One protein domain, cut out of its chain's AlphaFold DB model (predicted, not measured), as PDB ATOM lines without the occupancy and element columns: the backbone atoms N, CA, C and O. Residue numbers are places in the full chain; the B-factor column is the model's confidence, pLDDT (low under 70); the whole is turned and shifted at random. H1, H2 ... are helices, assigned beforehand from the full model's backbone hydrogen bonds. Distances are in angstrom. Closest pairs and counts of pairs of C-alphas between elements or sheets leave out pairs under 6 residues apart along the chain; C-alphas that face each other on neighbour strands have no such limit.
ATOM      1  N   ARG A 141     191.490 209.609 354.751       74.44
ATOM      2  CA  ARG A 141     192.777 209.604 354.031       74.44
ATOM      3  C   ARG A 141     192.771 210.567 352.831       74.44
ATOM      4  O   ARG A 141     193.818 211.112 352.482       74.44
ATOM      5  N   ILE A 142     191.599 210.788 352.237       77.00
ATOM      6  CA  ILE A 142     191.377 211.729 351.136       77.00
ATOM      7  C   ILE A 142     191.450 213.171 351.651       77.00
ATOM      8  O   ILE A 142     192.179 213.973 351.069       77.00
ATOM      9  N   ASP A 143     190.805 213.478 352.777       79.88
ATOM     10  CA  ASP A 143     190.857 214.811 353.396       79.88
ATOM     11  C   ASP A 143     192.276 215.174 353.832       79.88
ATOM     12  O   ASP A 143     192.759 216.258 353.517       79.88
ATOM     13  N   LYS A 144     193.012 214.234 354.442       82.19
ATOM     14  CA  LYS A 144     194.433 214.420 354.789       82.19
ATOM     15  C   LYS A 144     195.293 214.705 353.555       82.19
ATOM     16  O   LYS A 144     196.225 215.505 353.616       82.19
ATOM     17  N   ARG A 145     194.993 214.065 352.417       83.25
ATOM     18  CA  ARG A 145     195.706 214.296 351.150       83.25
ATOM     19  C   ARG A 145     195.375 215.669 350.562       83.25
ATOM     20  O   ARG A 145     196.293 216.343 350.098       83.25
ATOM     21  N   LYS A 146     194.107 216.090 350.605       86.12
ATOM     22  CA  LYS A 146     193.670 217.427 350.169       86.12
ATOM     23  C   LYS A 146     194.276 218.523 351.048       86.12
ATOM     24  O   LYS A 146     194.891 219.436 350.512       86.12
ATOM     25  N   GLN A 147     194.227 218.373 352.372       85.69
ATOM     26  CA  GLN A 147     194.852 219.294 353.329       85.69
ATOM     27  C   GLN A 147     196.365 219.407 353.114       85.69
ATOM     28  O   GLN A 147     196.895 220.509 353.068       85.69
ATOM     29  N   LYS A 148     197.067 218.287 352.889       89.44
ATOM     30  CA  LYS A 148     198.504 218.310 352.572       89.44
ATOM     31  C   LYS A 148     198.804 219.012 351.244       89.44
ATOM     32  O   LYS A 148     199.848 219.646 351.123       89.44
ATOM     33  N   LYS A 149     197.926 218.883 350.242       90.56
ATOM     34  CA  LYS A 149     198.074 219.588 348.962       90.56
ATOM     35  C   LYS A 149     197.874 221.093 349.149       90.56
ATOM     36  O   LYS A 149     198.724 221.846 348.701       90.56
ATOM     37  N   LEU A 150     196.824 221.501 349.861       90.50
ATOM     38  CA  LEU A 150     196.556 222.908 350.179       90.50
ATOM     39  C   LEU A 150     197.700 223.535 350.983       90.50
ATOM     40  O   LEU A 150     198.193 224.585 350.605       90.50
ATOM     41  N   ALA A 151     198.208 222.847 352.008       90.56
ATOM     42  CA  ALA A 151     199.357 223.319 352.783       90.56
ATOM     43  C   ALA A 151     200.639 223.451 351.940       90.56
ATOM     44  O   ALA A 151     201.477 224.301 352.214       90.56
ATOM     45  N   ARG A 152     200.811 222.605 350.912       87.94
ATOM     46  CA  ARG A 152     201.947 222.709 349.989       87.94
ATOM     47  C   ARG A 152     201.814 223.917 349.066       87.94
ATOM     48  O   ARG A 152     202.819 224.575 348.848       87.94
ATOM     49  N   VAL A 153     200.610 224.177 348.558       91.44
ATOM     50  CA  VAL A 153     200.320 225.351 347.721       91.44
ATOM     51  C   VAL A 153     200.503 226.630 348.533       91.44
ATOM     52  O   VAL A 153     201.270 227.480 348.115       91.44
ATOM     53  N   ALA A 154     199.931 226.708 349.737       89.94
ATOM     54  CA  ALA A 154     200.091 227.867 350.616       89.94
ATOM     55  C   ALA A 154     201.567 228.151 350.942       89.94
ATOM     56  O   ALA A 154     202.016 229.283 350.844       89.94
ATOM     57  N   LYS A 155     202.356 227.110 351.242       91.00
ATOM     58  CA  LYS A 155     203.801 227.254 351.486       91.00
ATOM     59  C   LYS A 155     204.583 227.682 350.237       91.00
ATOM     60  O   LYS A 155     205.631 228.307 350.340       91.00
ATOM     61  N   GLU A 156     204.132 227.267 349.059       89.69
ATOM     62  CA  GLU A 156     204.743 227.644 347.785       89.69
ATOM     63  C   GLU A 156     204.400 229.087 347.405       89.69
ATOM     64  O   GLU A 156     205.272 229.792 346.907       89.69
ATOM     65  N   GLU A 157     203.182 229.542 347.700       84.44
ATOM     66  CA  GLU A 157     202.759 230.937 347.559       84.44
ATOM     67  C   GLU A 157     203.490 231.851 348.542       84.44
ATOM     68  O   GLU A 157     204.025 232.865 348.118       84.44
ATOM     69  N   GLU A 158     203.614 231.459 349.811       86.25
ATOM     70  CA  GLU A 158     204.391 232.189 350.823       86.25
ATOM     71  C   GLU A 158     205.869 232.293 350.414       86.25
ATOM     72  O   GLU A 158     206.425 233.383 350.350       86.25
ATOM     73  N   ALA A 159     206.489 231.187 349.987       85.44
ATOM     74  CA  ALA A 159     207.864 231.203 349.481       85.44
ATOM     75  C   ALA A 159     208.017 231.984 348.161       85.44
ATOM     76  O   ALA A 159     209.122 232.413 347.825       85.44
ATOM     77  N   ARG A 160     206.944 232.136 347.374       78.56
ATOM     78  CA  ARG A 160     206.930 232.993 346.182       78.56
ATOM     79  C   ARG A 160     206.814 234.458 346.587       78.56
ATOM     80  O   ARG A 160     207.555 235.260 346.040       78.56
ATOM     81  N   GLN A 161     205.971 234.792 347.559       76.00
ATOM     82  CA  GLN A 161     205.842 236.142 348.106       76.00
ATOM     83  C   GLN A 161     207.132 236.600 348.788       76.00
ATOM     84  O   GLN A 161     207.591 237.695 348.506       76.00
ATOM     85  N   GLU A 162     207.797 235.751 349.573       74.75
ATOM     86  CA  GLU A 162     209.111 236.064 350.159       74.75
ATOM     87  C   GLU A 162     210.199 236.272 349.093       74.75
ATOM     88  O   GLU A 162     211.111 237.075 349.276       74.75
ATOM     89  N   ARG A 163     210.111 235.566 347.955       70.75
ATOM     90  CA  ARG A 163     211.023 235.757 346.813       70.75
ATOM     91  C   ARG A 163     210.727 237.014 346.002       70.75
ATOM     92  O   ARG A 163     211.649 237.529 345.390       70.75
ATOM     93  N   MET A 164     209.475 237.459 345.978       58.41
ATOM     94  CA  MET A 164     209.054 238.700 345.320       58.41
ATOM     95  C   MET A 164     209.207 239.918 346.249       58.41
ATOM     96  O   MET A 164     209.359 241.031 345.771       58.41
ATOM     97  N   GLY A 165     209.217 239.719 347.573       53.50
ATOM     98  CA  GLY A 165     209.350 240.771 348.588       53.50
ATOM     99  C   GLY A 165     210.789 241.206 348.882       53.50
ATOM    100  O   GLY A 165     211.007 242.068 349.730       53.50
ATOM    101  N   CYS A 166     211.778 240.627 348.199       44.25
ATOM    102  CA  CYS A 166     213.169 241.058 348.251       44.25
ATOM    103  C   CYS A 166     213.579 241.495 346.836       44.25
ATOM    104  O   CYS A 166     213.920 240.662 346.002       44.25
ATOM    105  N   THR A 167     213.486 242.807 346.599       51.81
ATOM    106  CA  THR A 167     214.089 243.563 345.484       51.81
ATOM    107  C   THR A 167     213.640 243.209 344.062       51.81
ATOM    108  O   THR A 167     214.379 242.558 343.329       51.81
ATOM    109  N   VAL A 168     212.490 243.734 343.636       44.97
ATOM    110  CA  VAL A 168     212.291 244.166 342.242       44.97
ATOM    111  C   VAL A 168     211.513 245.478 342.328       44.97
ATOM    112  O   VAL A 168     210.365 245.485 342.760       44.97
ATOM    113  N   SER A 169     212.171 246.604 342.054       55.56
ATOM    114  CA  SER A 169     211.487 247.884 341.845       55.56
ATOM    115  C   SER A 169     210.505 247.722 340.685       55.56
ATOM    116  O   SER A 169     210.859 247.076 339.703       55.56
ATOM    117  N   GLU A 170     209.305 248.297 340.779       54.84
ATOM    118  CA  GLU A 170     208.252 248.205 339.747       54.84
ATOM    119  C   GLU A 170     208.779 248.526 338.327       54.84
ATOM    120  O   GLU A 170     208.362 247.902 337.351       54.84
ATOM    121  N   ASP A 171     209.800 249.383 338.224       53.84
ATOM    122  CA  ASP A 171     210.509 249.724 336.980       53.84
ATOM    123  C   ASP A 171     211.246 248.541 336.314       53.84
ATOM    124  O   ASP A 171     211.337 248.461 335.090       53.84
ATOM    125  N   GLU A 172     211.766 247.593 337.095       58.38
ATOM    126  CA  GLU A 172     212.486 246.420 336.576       58.38
ATOM    127  C   GLU A 172     211.512 245.299 336.164       58.38
ATOM    128  O   GLU A 172     211.833 244.475 335.304       58.38
ATOM    129  N   GLU A 173     210.293 245.286 336.720       59.53
ATOM    130  CA  GLU A 173     209.218 244.386 336.286       59.53
ATOM    131  C   GLU A 173     208.586 244.875 334.970       59.53
ATOM    132  O   GLU A 173     208.382 244.067 334.063       59.53
ATOM    133  N   LEU A 174     208.406 246.195 334.805       67.69
ATOM    134  CA  LEU A 174     207.975 246.820 333.546       67.69
ATOM    135  C   LEU A 174     208.972 246.578 332.402       67.69
ATOM    136  O   LEU A 174     208.574 246.094 331.344       67.69
ATOM    137  N   ALA A 175     210.273 246.792 332.632       73.94
ATOM    138  CA  ALA A 175     211.308 246.540 331.620       73.94
ATOM    139  C   ALA A 175     211.407 245.057 331.213       73.94
ATOM    140  O   ALA A 175     211.840 244.718 330.108       73.94
ATOM    141  N   ARG A 176     211.012 244.145 332.107       71.00
ATOM    142  CA  ARG A 176     211.007 242.707 331.833       71.00
ATOM    143  C   ARG A 176     209.783 242.271 331.032       71.00
ATOM    144  O   ARG A 176     209.924 241.378 330.202       71.00
ATOM    145  N   ILE A 177     208.623 242.880 331.279       73.56
ATOM    146  CA  ILE A 177     207.404 242.647 330.494       73.56
ATOM    147  C   ILE A 177     207.593 243.190 329.074       73.56
ATOM    148  O   ILE A 177     207.295 242.472 328.127       73.56
ATOM    149  N   GLU A 178     208.187 244.377 328.924       76.06
ATOM    150  CA  GLU A 178     208.483 244.972 327.614       76.06
ATOM    151  C   GLU A 178     209.447 244.093 326.793       76.06
ATOM    152  O   GLU A 178     209.188 243.816 325.626       76.06
ATOM    153  N   GLN A 179     210.493 243.527 327.417       70.31
ATOM    154  CA  GLN A 179     211.365 242.543 326.752       70.31
ATOM    155  C   GLN A 179     210.658 241.227 326.400       70.31
ATOM    156  O   GLN A 179     210.986 240.608 325.387       70.31
ATOM    157  N   GLU A 180     209.732 240.755 327.237       68.88
ATOM    158  CA  GLU A 180     209.012 239.500 326.996       68.88
ATOM    159  C   GLU A 180     207.948 239.665 325.893       68.88
ATOM    160  O   GLU A 180     207.742 238.729 325.119       68.88
ATOM    161  N   GLU A 181     207.349 240.856 325.754       71.31
ATOM    162  CA  GLU A 181     206.502 241.232 324.612       71.31
ATOM    163  C   GLU A 181     207.313 241.357 323.314       71.31
ATOM    164  O   GLU A 181     206.918 240.766 322.307       71.31
ATOM    165  N   GLU A 182     208.485 242.001 323.339       70.00
ATOM    166  CA  GLU A 182     209.362 242.125 322.163       70.00
ATOM    167  C   GLU A 182     209.854 240.749 321.662       70.00
ATOM    168  O   GLU A 182     209.863 240.461 320.460       70.00
ATOM    169  N   ASP A 183     210.219 239.848 322.583       64.06
ATOM    170  CA  ASP A 183     210.618 238.475 322.255       64.06
ATOM    171  C   ASP A 183     209.427 237.628 321.761       64.06
ATOM    172  O   ASP A 183     209.601 236.758 320.893       64.06
ATOM    173  N   PHE A 184     208.213 237.872 322.267       66.50
ATOM    174  CA  PHE A 184     206.998 237.198 321.806       66.50
ATOM    175  C   PHE A 184     206.578 237.666 320.408       66.50
ATOM    176  O   PHE A 184     206.230 236.830 319.578       66.50
ATOM    177  N   GLU A 185     206.682 238.957 320.092       68.31
ATOM    178  CA  GLU A 185     206.433 239.473 318.740       68.31
ATOM    179  C   GLU A 185     207.482 238.988 317.734       68.31
ATOM    180  O   GLU A 185     207.152 238.628 316.600       68.31
ATOM    181  N   LYS A 186     208.747 238.877 318.154       62.44
ATOM    182  CA  LYS A 186     209.850 238.456 317.281       62.44
ATOM    183  C   LYS A 186     209.887 236.952 316.990       62.44
ATOM    184  O   LYS A 186     210.331 236.553 315.912       62.44
TER     185      LYS A 186
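This is residues 141 to 186 of the 282 residues of an uncharacterized protein of Nadsonia fulvescens var. elongata DSM 6958 (UniProt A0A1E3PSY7). Two straight helices, the longer H1 and then H2, make the two arms of a wide open L, with a five-residue link at its corner and nothing packed in the angle between them. The printed part has 46 residues, with two named helices and no named strand; its class is all helix. It is extended, with a radius of gyration of the C-alphas of 17.1 A, and flat, spanning 49 by 27 by 8 A.

Begin with H1, residues 141 to 164. Past its tight link you reach H2, residues 170 to 186, and the two helices are apart. In both helices each O i to N i+4 pair is within hydrogen-bond range.

Find C-alpha 141 at (192.777, 209.604, 354.031); from there H1 runs 34.5 A to C-alpha 164 at (209.054, 238.700, 345.320). H2 runs 24.5 A and ends at C-alpha 186, at (209.850, 238.456, 317.281).

The C-alphas farthest apart, those of Arg 141 and Lys 186, are 49.7 A apart. The printed part has no cut, and residues 141 to 186 stand free. Look for pLDDT under 70 at residues 164 to 174, 180 and 183 to 186 of this model.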